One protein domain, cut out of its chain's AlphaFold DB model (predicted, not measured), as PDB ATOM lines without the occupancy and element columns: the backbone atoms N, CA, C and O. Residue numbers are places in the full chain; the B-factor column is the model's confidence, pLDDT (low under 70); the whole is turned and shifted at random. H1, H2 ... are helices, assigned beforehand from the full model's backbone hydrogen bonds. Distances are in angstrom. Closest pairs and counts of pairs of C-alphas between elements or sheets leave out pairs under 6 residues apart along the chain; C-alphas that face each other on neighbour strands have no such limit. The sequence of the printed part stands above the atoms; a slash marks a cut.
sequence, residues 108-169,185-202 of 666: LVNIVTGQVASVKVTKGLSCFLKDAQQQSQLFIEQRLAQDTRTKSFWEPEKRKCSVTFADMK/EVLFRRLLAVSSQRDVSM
ATOM      1  N   LEU A 108      35.897  38.620  -0.761       77.44
ATOM      2  CA  LEU A 108      34.822  39.597  -0.917       77.44
ATOM      3  C   LEU A 108      33.549  39.103  -0.209       77.44
ATOM      4  O   LEU A 108      33.043  38.032  -0.531       77.44
ATOM      5  N   VAL A 109      32.993  39.892   0.713       77.06
ATOM      6  CA  VAL A 109      31.821  39.501   1.521       77.06
ATOM      7  C   VAL A 109      30.685  40.507   1.364       77.06
ATOM      8  O   VAL A 109      30.903  41.718   1.327       77.06
ATOM      9  N   ASN A 110      29.448  40.016   1.293       77.56
ATOM     10  CA  ASN A 110      28.260  40.861   1.335       77.56
ATOM     11  C   ASN A 110      27.971  41.321   2.776       77.56
ATOM     12  O   ASN A 110      27.607  40.514   3.624       77.56
ATOM     13  N   ILE A 111      28.056  42.624   3.045       73.31
ATOM     14  CA  ILE A 111      27.905  43.199   4.397       73.31
ATOM     15  C   ILE A 111      26.500  43.045   5.018       73.31
ATOM     16  O   ILE A 111      26.331  43.102   6.241       73.31
ATOM     17  N   VAL A 112      25.472  42.858   4.186       69.62
ATOM     18  CA  VAL A 112      24.080  42.682   4.625       69.62
ATOM     19  C   VAL A 112      23.824  41.225   4.992       69.62
ATOM     20  O   VAL A 112      23.244  40.948   6.042       69.62
ATOM     21  N   THR A 113      24.245  40.294   4.134       68.94
ATOM     22  CA  THR A 113      23.930  38.865   4.273       68.94
ATOM     23  C   THR A 113      25.043  38.036   4.907       68.94
ATOM     24  O   THR A 113      24.793  36.885   5.246       68.94
ATOM     25  N   GLY A 114      26.256  38.574   5.047       69.50
ATOM     26  CA  GLY A 114      27.447  37.831   5.476       69.50
ATOM     27  C   GLY A 114      27.928  36.793   4.455       69.50
ATOM     28  O   GLY A 114      28.786  35.973   4.760       69.50
ATOM     29  N   GLN A 115      27.364  36.782   3.240       72.31
ATOM     30  CA  GLN A 115      27.689  35.774   2.234       72.31
ATOM     31  C   GLN A 115      29.066  36.050   1.621       72.31
ATOM     32  O   GLN A 115      29.289  37.122   1.054       72.31
ATOM     33  N   VAL A 116      29.959  35.064   1.694       76.75
ATOM     34  CA  VAL A 116      31.289  35.100   1.067       76.75
ATOM     35  C   VAL A 116      31.157  34.827  -0.430       76.75
ATOM     36  O   VAL A 116      30.494  33.871  -0.834       76.75
ATOM     37  N   ALA A 117      31.745  35.679  -1.266       79.75
ATOM     38  CA  ALA A 117      31.674  35.574  -2.716       79.75
ATOM     39  C   ALA A 117      32.370  34.307  -3.227       79.75
ATOM     40  O   ALA A 117      33.495  33.996  -2.853       79.75
ATOM     41  N   SER A 118      31.734  33.608  -4.170       82.94
ATOM     42  CA  SER A 118      32.413  32.524  -4.893       82.94
ATOM     43  C   SER A 118      33.581  33.064  -5.724       82.94
ATOM     44  O   SER A 118      33.515  34.190  -6.218       82.94
ATOM     45  N   VAL A 119      34.580  32.225  -6.014       82.31
ATOM     46  CA  VAL A 119      35.737  32.573  -6.869       82.31
ATOM     47  C   VAL A 119      35.317  33.244  -8.188       82.31
ATOM     48  O   VAL A 119      35.946  34.199  -8.641       82.31
ATOM     49  N   LYS A 120      34.208  32.790  -8.792       84.44
ATOM     50  CA  LYS A 120      33.650  33.364 -10.029       84.44
ATOM     51  C   LYS A 120      33.153  34.802  -9.835       84.44
ATOM     52  O   LYS A 120      33.396  35.644 -10.696       84.44
ATOM     53  N   VAL A 121      32.463  35.071  -8.727       85.50
ATOM     54  CA  VAL A 121      31.934  36.402  -8.380       85.50
ATOM     55  C   VAL A 121      33.066  37.335  -7.980       85.50
ATOM     56  O   VAL A 121      33.127  38.449  -8.487       85.50
ATOM     57  N   THR A 122      34.007  36.866  -7.156       85.31
ATOM     58  CA  THR A 122      35.196  37.629  -6.760       85.31
ATOM     59  C   THR A 122      35.978  38.078  -7.990       85.31
ATOM     60  O   THR A 122      36.228  39.265  -8.162       85.31
ATOM     61  N   LYS A 123      36.272  37.161  -8.922       84.31
ATOM     62  CA  LYS A 123      36.948  37.509 -10.180       84.31
ATOM     63  C   LYS A 123      36.132  38.491 -11.030       84.31
ATOM     64  O   LYS A 123      36.698  39.424 -11.590       84.31
ATOM     65  N   GLY A 124      34.816  38.291 -11.127       84.88
ATOM     66  CA  GLY A 124      33.925  39.163 -11.897       84.88
ATOM     67  C   GLY A 124      33.872  40.598 -11.368       84.88
ATOM     68  O   GLY A 124      33.938  41.540 -12.155       84.88
ATOM     69  N   LEU A 125      33.793  40.769 -10.046       85.50
ATOM     70  CA  LEU A 125      33.707  42.082  -9.406       85.50
ATOM     71  C   LEU A 125      35.071  42.779  -9.335       85.50
ATOM     72  O   LEU A 125      35.151  43.966  -9.644       85.50
ATOM     73  N   SER A 126      36.156  42.056  -9.040       83.38
ATOM     74  CA  SER A 126      37.505  42.642  -8.991       83.38
ATOM     75  C   SER A 126      38.011  43.105 -10.361       83.38
ATOM     76  O   SER A 126      38.742  44.087 -10.450       83.38
ATOM     77  N   CYS A 127      37.622  42.431 -11.449       83.69
ATOM     78  CA  CYS A 127      37.999  42.837 -12.807       83.69
ATOM     79  C   CYS A 127      36.991  43.792 -13.465       83.69
ATOM     80  O   CYS A 127      37.235  44.224 -14.588       83.69
ATOM     81  N   PHE A 128      35.892  44.151 -12.789       85.69
ATOM     82  CA  PHE A 128      34.781  44.899 -13.384       85.69
ATOM     83  C   PHE A 128      35.221  46.194 -14.076       85.69
ATOM     84  O   PHE A 128      34.899  46.404 -15.243       85.69
ATOM     85  N   LEU A 129      35.973  47.051 -13.375       82.88
ATOM     86  CA  LEU A 129      36.404  48.345 -13.914       82.88
ATOM     87  C   LEU A 129      37.337  48.181 -15.115       82.88
ATOM     88  O   LEU A 129      37.163  48.863 -16.121       82.88
ATOM     89  N   LYS A 130      38.283  47.240 -15.035       87.25
ATOM     90  CA  LYS A 130      39.219  46.947 -16.126       87.25
ATOM     91  C   LYS A 130      38.483  46.422 -17.357       87.25
ATOM     92  O   LYS A 130      38.717  46.892 -18.469       87.25
ATOM     93  N   ASP A 131      37.559  45.489 -17.155       85.81
ATOM     94  CA  ASP A 131      36.721  44.938 -18.213       85.81
ATOM     95  C   ASP A 131      35.835  46.018 -18.845       85.81
ATOM     96  O   ASP A 131      35.692  46.051 -20.067       85.81
ATOM     97  N   ALA A 132      35.253  46.908 -18.036       85.00
ATOM     98  CA  ALA A 132      34.420  48.010 -18.506       85.00
ATOM     99  C   ALA A 132      35.229  49.032 -19.319       85.00
ATOM    100  O   ALA A 132      34.789  49.435 -20.394       85.00
ATOM    101  N   GLN A 133      36.429  49.397 -18.859       88.75
ATOM    102  CA  GLN A 133      37.352  50.263 -19.598       88.75
ATOM    103  C   GLN A 133      37.753  49.639 -20.935       88.75
ATOM    104  O   GLN A 133      37.681  50.302 -21.966       88.75
ATOM    105  N   GLN A 134      38.097  48.347 -20.945       88.94
ATOM    106  CA  GLN A 134      38.429  47.636 -22.177       88.94
ATOM    107  C   GLN A 134      37.243  47.602 -23.149       88.94
ATOM    108  O   GLN A 134      37.422  47.817 -24.342       88.94
ATOM    109  N   GLN A 135      36.022  47.363 -22.660       85.94
ATOM    110  CA  GLN A 135      34.819  47.395 -23.498       85.94
ATOM    111  C   GLN A 135      34.512  48.800 -24.028       85.94
ATOM    112  O   GLN A 135      34.140  48.938 -25.189       85.94
ATOM    113  N   SER A 136      34.712  49.839 -23.214       87.69
ATOM    114  CA  SER A 136      34.585  51.232 -23.654       87.69
ATOM    115  C   SER A 136      35.583  51.548 -24.764       87.69
ATOM    116  O   SER A 136      35.211  52.135 -25.775       87.69
ATOM    117  N   GLN A 137      36.834  51.120 -24.605       89.12
ATOM    118  CA  GLN A 137      37.875  51.332 -25.604       89.12
ATOM    119  C   GLN A 137      37.561  50.590 -26.909       89.12
ATOM    120  O   GLN A 137      37.596  51.192 -27.979       89.12
ATOM    121  N   LEU A 138      37.147  49.322 -26.820       88.50
ATOM    122  CA  LEU A 138      36.701  48.544 -27.979       88.50
ATOM    123  C   LEU A 138      35.513  49.200 -28.687       88.50
ATOM    124  O   LEU A 138      35.458  49.201 -29.913       88.50
ATOM    125  N   PHE A 139      34.567  49.769 -27.938       87.50
ATOM    126  CA  PHE A 139      33.443  50.496 -28.519       87.50
ATOM    127  C   PHE A 139      33.916  51.736 -29.290       87.50
ATOM    128  O   PHE A 139      33.483  51.952 -30.423       87.50
ATOM    129  N   ILE A 140      34.824  52.523 -28.702       87.69
ATOM    130  CA  ILE A 140      35.399  53.716 -29.336       87.69
ATOM    131  C   ILE A 140      36.135  53.329 -30.623       87.69
ATOM    132  O   ILE A 140      35.857  53.892 -31.679       87.69
ATOM    133  N   GLU A 141      37.014  52.333 -30.568       88.94
ATOM    134  CA  GLU A 141      37.803  51.894 -31.723       88.94
ATOM    135  C   GLU A 141      36.925  51.311 -32.835       88.94
ATOM    136  O   GLU A 141      37.050  51.688 -33.994       88.94
ATOM    137  N   GLN A 142      35.979  50.430 -32.500       88.50
ATOM    138  CA  GLN A 142      35.187  49.734 -33.517       88.50
ATOM    139  C   GLN A 142      34.128  50.621 -34.179       88.50
ATOM    140  O   GLN A 142      33.704  50.308 -35.295       88.50
ATOM    141  N   ARG A 143      33.658  51.682 -33.504       87.62
ATOM    142  CA  ARG A 143      32.480  52.455 -33.943       87.62
ATOM    143  C   ARG A 143      32.710  53.957 -34.105       87.62
ATOM    144  O   ARG A 143      31.951  54.569 -34.857       87.62
ATOM    145  N   LEU A 144      33.694  54.551 -33.424       83.31
ATOM    146  CA  LEU A 144      33.918  56.006 -33.400       83.31
ATOM    147  C   LEU A 144      35.233  56.439 -34.065       83.31
ATOM    148  O   LEU A 144      35.265  57.510 -34.667       83.31
ATOM    149  N   ALA A 145      36.295  55.635 -33.981       83.12
ATOM    150  CA  ALA A 145      37.578  55.948 -34.607       83.12
ATOM    151  C   ALA A 145      37.472  55.877 -36.140       83.12
ATOM    152  O   ALA A 145      37.023  54.874 -36.688       83.12
ATOM    153  N   GLN A 146      37.871  56.945 -36.836       71.75
ATOM    154  CA  GLN A 146      37.681  57.076 -38.289       71.75
ATOM    155  C   GLN A 146      38.468  56.031 -39.092       71.75
ATOM    156  O   GLN A 146      37.945  55.514 -40.076       71.75
ATOM    157  N   ASP A 147      39.662  55.663 -38.626       75.62
ATOM    158  CA  ASP A 147      40.597  54.819 -39.382       75.62
ATOM    159  C   ASP A 147      40.470  53.313 -39.081       75.62
ATOM    160  O   ASP A 147      40.974  52.482 -39.832       75.62
ATOM    161  N   THR A 148      39.791  52.932 -37.992       73.50
ATOM    162  CA  THR A 148      39.667  51.532 -37.518       73.50
ATOM    163  C   THR A 148      38.218  51.072 -37.341       73.50
ATOM    164  O   THR A 148      37.947  50.005 -36.776       73.50
ATOM    165  N   ARG A 149      37.263  51.850 -37.864       83.81
ATOM    166  CA  ARG A 149      35.833  51.559 -37.777       83.81
ATOM    167  C   ARG A 149      35.488  50.257 -38.495       83.81
ATOM    168  O   ARG A 149      35.515  50.169 -39.718       83.81
ATOM    169  N   THR A 150      35.070  49.266 -37.721       83.44
ATOM    170  CA  THR A 150      34.674  47.936 -38.213       83.44
ATOM    171  C   THR A 150      33.176  47.676 -38.081       83.44
ATOM    172  O   THR A 150      32.665  46.749 -38.703       83.44
ATOM    173  N   LYS A 151      32.451  48.491 -37.300       84.81
ATOM    174  CA  LYS A 151      31.009  48.347 -37.051       84.81
ATOM    175  C   LYS A 151      30.252  49.658 -37.247       84.81
ATOM    176  O   LYS A 151      30.797  50.764 -37.153       84.81
ATOM    177  N   SER A 152      28.950  49.550 -37.512       83.25
ATOM    178  CA  SER A 152      28.073  50.723 -37.558       83.25
ATOM    179  C   SER A 152      27.811  51.244 -36.149       83.25
ATOM    180  O   SER A 152      27.649  50.464 -35.216       83.25
ATOM    181  N   PHE A 153      27.692  52.561 -35.976       82.94
ATOM    182  CA  PHE A 153      27.306  53.145 -34.689       82.94
ATOM    183  C   PHE A 153      25.942  52.619 -34.200       82.94
ATOM    184  O   PHE A 153      25.770  52.362 -33.015       82.94
ATOM    185  N   TRP A 154      25.008  52.373 -35.123       84.38
ATOM    186  CA  TRP A 154      23.626  51.970 -34.824       84.38
ATOM    187  C   TRP A 154      23.427  50.464 -34.605       84.38
ATOM    188  O   TRP A 154      22.317  50.025 -34.314       84.38
ATOM    189  N   GLU A 155      24.473  49.654 -34.770       86.38
ATOM    190  CA  GLU A 155      24.370  48.204 -34.611       86.38
ATOM    191  C   GLU A 155      24.166  47.821 -33.128       86.38
ATOM    192  O   GLU A 155      24.849  48.373 -32.264       86.38
ATOM    193  N   PRO A 156      23.278  46.878 -32.773       82.00
ATOM    194  CA  PRO A 156      23.085  46.480 -31.378       82.00
ATOM    195  C   PRO A 156      24.367  45.925 -30.731       82.00
ATOM    196  O   PRO A 156      25.004  45.029 -31.277       82.00
ATOM    197  N   GLU A 157      24.735  46.423 -29.547       80.31
ATOM    198  CA  GLU A 157      25.860  45.897 -28.758       80.31
ATOM    199  C   GLU A 157      25.357  44.883 -27.723       80.31
ATOM    200  O   GLU A 157      24.358  45.114 -27.031       80.31
ATOM    201  N   LYS A 158      26.040  43.739 -27.598       79.56
ATOM    202  CA  LYS A 158      25.656  42.724 -26.609       79.56
ATOM    203  C   LYS A 158      26.009  43.224 -25.212       79.56
ATOM    204  O   LYS A 158      27.145  43.598 -24.941       79.56
ATOM    205  N   ARG A 159      25.047  43.176 -24.288       75.38
ATOM    206  CA  ARG A 159      25.301  43.507 -22.882       75.38
ATOM    207  C   ARG A 159      26.261  42.481 -22.282       75.38
ATOM    208  O   ARG A 159      25.926  41.300 -22.200       75.38
ATOM    209  N   LYS A 160      27.433  42.934 -21.836       71.44
ATOM    210  CA  LYS A 160      28.330  42.117 -21.015       71.44
ATOM    211  C   LYS A 160      27.790  42.116 -19.583       71.44
ATOM    212  O   LYS A 160      27.915  43.107 -18.871       71.44
ATOM    213  N   CYS A 161      27.141  41.027 -19.182       71.25
ATOM    214  CA  CYS A 161      26.663  40.868 -17.810       71.25
ATOM    215  C   CYS A 161      27.822  40.427 -16.910       71.25
ATOM    216  O   CYS A 161      28.363  39.334 -17.083       71.25
ATOM    217  N   SER A 162      28.196  41.275 -15.955       78.06
ATOM    218  CA  SER A 162      29.145  40.912 -14.902       78.06
ATOM    219  C   SER A 162      28.464  40.016 -13.876       78.06
ATOM    220  O   SER A 162      27.298  40.221 -13.546       78.06
ATOM    221  N   VAL A 163      29.195  39.022 -13.380       83.62
ATOM    222  CA  VAL A 163      28.692  38.093 -12.364       83.62
ATOM    223  C   VAL A 163      28.716  38.797 -11.010       83.62
ATOM    224  O   VAL A 163      29.743  39.343 -10.613       83.62
ATOM    225  N   THR A 164      27.597  38.775 -10.302       84.75
ATOM    226  CA  THR A 164      27.395  39.450  -9.017       84.75
ATOM    227  C   THR A 164      26.952  38.461  -7.938       84.75
ATOM    228  O   THR A 164      26.713  37.283  -8.206       84.75
ATOM    229  N   PHE A 165      26.778  38.942  -6.703       78.06
ATOM    230  CA  PHE A 165      26.169  38.152  -5.627       78.06
ATOM    231  C   PHE A 165      24.754  37.643  -5.968       78.06
ATOM    232  O   PHE A 165      24.338  36.630  -5.416       78.06
ATOM    233  N   ALA A 166      24.028  38.288  -6.890       78.00
ATOM    234  CA  ALA A 166      22.707  37.828  -7.329       78.00
ATOM    235  C   ALA A 166      22.762  36.527  -8.152       78.00
ATOM    236  O   ALA A 166      21.778  35.795  -8.210       78.00
ATOM    237  N   ASP A 167      23.915  36.228  -8.757       81.31
ATOM    238  CA  ASP A 167      24.140  35.029  -9.571       81.31
ATOM    239  C   ASP A 167      24.623  33.832  -8.736       81.31
ATOM    240  O   ASP A 167      24.818  32.727  -9.253       81.31
ATOM    241  N   MET A 168      24.846  34.039  -7.436       78.06
ATOM    242  CA  MET A 168      25.159  32.964  -6.505       78.06
ATOM    243  C   MET A 168      23.896  32.163  -6.179       78.06
ATOM    244  O   MET A 168      22.805  32.716  -6.038       78.06
ATOM    245  N   LYS A 169      24.033  30.838  -6.023       65.44
ATOM    246  CA  LYS A 169      22.927  30.005  -5.526       65.44
ATOM    247  C   LYS A 169      22.491  30.507  -4.139       65.44
ATOM    248  O   LYS A 169      23.326  30.966  -3.362       65.44
ATOM    249  N   GLU A 185      21.222  52.363  10.255       62.28
ATOM    250  CA  GLU A 185      22.086  52.567  11.426       62.28
ATOM    251  C   GLU A 185      22.949  51.325  11.681       62.28
ATOM    252  O   GLU A 185      24.141  51.431  11.975       62.28
ATOM    253  N   VAL A 186      22.365  50.135  11.519       64.31
ATOM    254  CA  VAL A 186      23.084  48.859  11.640       64.31
ATOM    255  C   VAL A 186      24.124  48.709  10.527       64.31
ATOM    256  O   VAL A 186      25.245  48.278  10.803       64.31
ATOM    257  N   LEU A 187      23.799  49.115   9.294       72.12
ATOM    258  CA  LEU A 187      24.749  49.161   8.181       72.12
ATOM    259  C   LEU A 187      25.917  50.105   8.478       72.12
ATOM    260  O   LEU A 187      27.067  49.694   8.347       72.12
ATOM    261  N   PHE A 188      25.640  51.329   8.933       69.75
ATOM    262  CA  PHE A 188      26.668  52.310   9.288       69.75
ATOM    263  C   PHE A 188      27.583  51.815  10.408       69.75
ATOM    264  O   PHE A 188      28.802  51.919  10.296       69.75
ATOM    265  N   ARG A 189      27.022  51.229  11.472       68.25
ATOM    266  CA  ARG A 189      27.815  50.655  12.571       68.25
ATOM    267  C   ARG A 189      28.723  49.526  12.088       68.25
ATOM    268  O   ARG A 189      29.885  49.480  12.477       68.25
ATOM    269  N   ARG A 190      28.215  48.647  11.216       73.56
ATOM    270  CA  ARG A 190      29.020  47.580  10.603       73.56
ATOM    271  C   ARG A 190      30.111  48.139   9.696       73.56
ATOM    272  O   ARG A 190      31.231  47.659   9.772       73.56
ATOM    273  N   LEU A 191      29.815  49.152   8.883       73.00
ATOM    274  CA  LEU A 191      30.806  49.806   8.023       73.00
ATOM    275  C   LEU A 191      31.939  50.430   8.839       73.00
ATOM    276  O   LEU A 191      33.097  50.214   8.504       73.00
ATOM    277  N   LEU A 192      31.620  51.118   9.940       71.19
ATOM    278  CA  LEU A 192      32.626  51.674  10.848       71.19
ATOM    279  C   LEU A 192      33.497  50.576  11.470       71.19
ATOM    280  O   LEU A 192      34.722  50.676  11.426       71.19
ATOM    281  N   ALA A 193      32.882  49.506  11.983       71.81
ATOM    282  CA  ALA A 193      33.617  48.370  12.537       71.81
ATOM    283  C   ALA A 193      34.539  47.724  11.487       71.81
ATOM    284  O   ALA A 193      35.729  47.552  11.733       71.81
ATOM    285  N   VAL A 194      34.029  47.462  10.280       72.25
ATOM    286  CA  VAL A 194      34.820  46.896   9.177       72.25
ATOM    287  C   VAL A 194      35.949  47.839   8.757       72.25
ATOM    288  O   VAL A 194      37.061  47.370   8.552       72.25
ATOM    289  N   SER A 195      35.714  49.154   8.684       72.94
ATOM    290  CA  SER A 195      36.744  50.143   8.318       72.94
ATOM    291  C   SER A 195      37.882  50.259   9.332       72.94
ATOM    292  O   SER A 195      38.969  50.703   8.985       72.94
ATOM    293  N   SER A 196      37.649  49.849  10.584       71.31
ATOM    294  CA  SER A 196      38.692  49.844  11.615       71.31
ATOM    295  C   SER A 196      39.670  48.671  11.480       71.31
ATOM    296  O   SER A 196      40.785  48.748  11.986       71.31
ATOM    297  N   GLN A 197      39.260  47.598  10.797       70.62
ATOM    298  CA  GLN A 197      40.021  46.349  10.683       70.62
ATOM    299  C   GLN A 197      40.411  45.996   9.242       70.62
ATOM    300  O   GLN A 197      41.335  45.216   9.025       70.62
ATOM    301  N   ARG A 198      39.716  46.548   8.244       74.12
ATOM    302  CA  ARG A 198      40.001  46.373   6.817       74.12
ATOM    303  C   ARG A 198      40.342  47.710   6.182       74.12
ATOM    304  O   ARG A 198      39.816  48.741   6.587       74.12
ATOM    305  N   ASP A 199      41.148  47.660   5.126       71.44
ATOM    306  CA  ASP A 199      41.474  48.818   4.290       71.44
ATOM    307  C   ASP A 199      40.262  49.230   3.432       71.44
ATOM    308  O   ASP A 199      40.153  48.928   2.243       71.44
ATOM    309  N   VAL A 200      39.268  49.834   4.083       73.56
ATOM    310  CA  VAL A 200      38.046  50.346   3.464       73.56
ATOM    311  C   VAL A 200      38.030  51.857   3.637       73.56
ATOM    312  O   VAL A 200      37.840  52.365   4.741       73.56
ATOM    313  N   SER A 201      38.182  52.588   2.531       78.38
ATOM    314  CA  SER A 201      38.085  54.049   2.542       78.38
ATOM    315  C   SER A 201      36.657  54.499   2.859       78.38
ATOM    316  O   SER A 201      35.744  54.365   2.038       78.38
ATOM    317  N   MET A 202      36.474  55.079   4.046       75.69
ATOM    318  CA  MET A 202      35.198  55.671   4.448       75.69
ATOM    319  C   MET A 202      34.808  56.861   3.568       75.69
ATOM    320  O   MET A 202      33.624  57.052   3.318       75.69
TER     321      MET A 202
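This is residues 108 to 169 and 185 to 202 of the 666 residues of an uncharacterized protein of Dissostichus mawsoni (UniProt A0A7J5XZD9). What would one see first? The shape is open and drawn out: the short H1 and the long H2 meet end to end at a corner, and after H2 the unnamed residues 144 to 169 turn round and fold back toward H1, while H3 stands detached near the other end of the long axis and runs across it. What is it made of? There are 80 printed residues, with three named helices in the order H1, H2, H3 and no named strand; the class is all helix, though named elements hold 37 of the 80 residues, under half. How large and dense is it? It is extended, with a radius of gyration of the C-alphas of 18.5 A, and its elongated outline spans 53 by 30 by 22 A.

Where does the first helix lie? After residues 108 to 118, with no named element, H1 holds residues 119 to 126, from C-alpha 119 at (35.737, 32.573, -6.869), and is 10.4 A long. What comes next? H2, residues 128 to 143, is the longest helix by residues and measures 22.0 A from first to last C-alpha; C-alpha 143 is at (32.480, 52.455, -33.943). Where is the last helix? H3 holds residues 185 to 197, 19.0 A long, and ends with C-alpha 197 at (40.021, 46.349, 10.683).

How do the helices stand to each other? H1 and H2 meet only through their link. H1 and H3 are apart, and H2 and H3 are apart too, with no C-alpha of the one within 8 A of the other. Which way does each run? H1 runs mainly toward higher y, H2 mainly toward lower z and H3 mainly toward higher x. What do the backbone atoms show? In H1 and H2 every O i to N i+4 pair is within hydrogen-bond range, and in H3 8 of 9 are.

How far does it reach? The two C-alphas farthest apart, those of Asp 147 and Val 186, are 54.3 A apart. Where is the chain cut, and what are the links? Residues 170 to 184 are not printed, and C-alphas 169 and 185 are 28.2 A apart across the cut. The link from H1 to H2 is tight, one residue, and that from H2 to H3 is the link across the cut. How confident is the model? The mean pLDDT of the printed part is 79.1, and residues 112 to 114, 169, 185 to 186 and 188 to 189 are under 70.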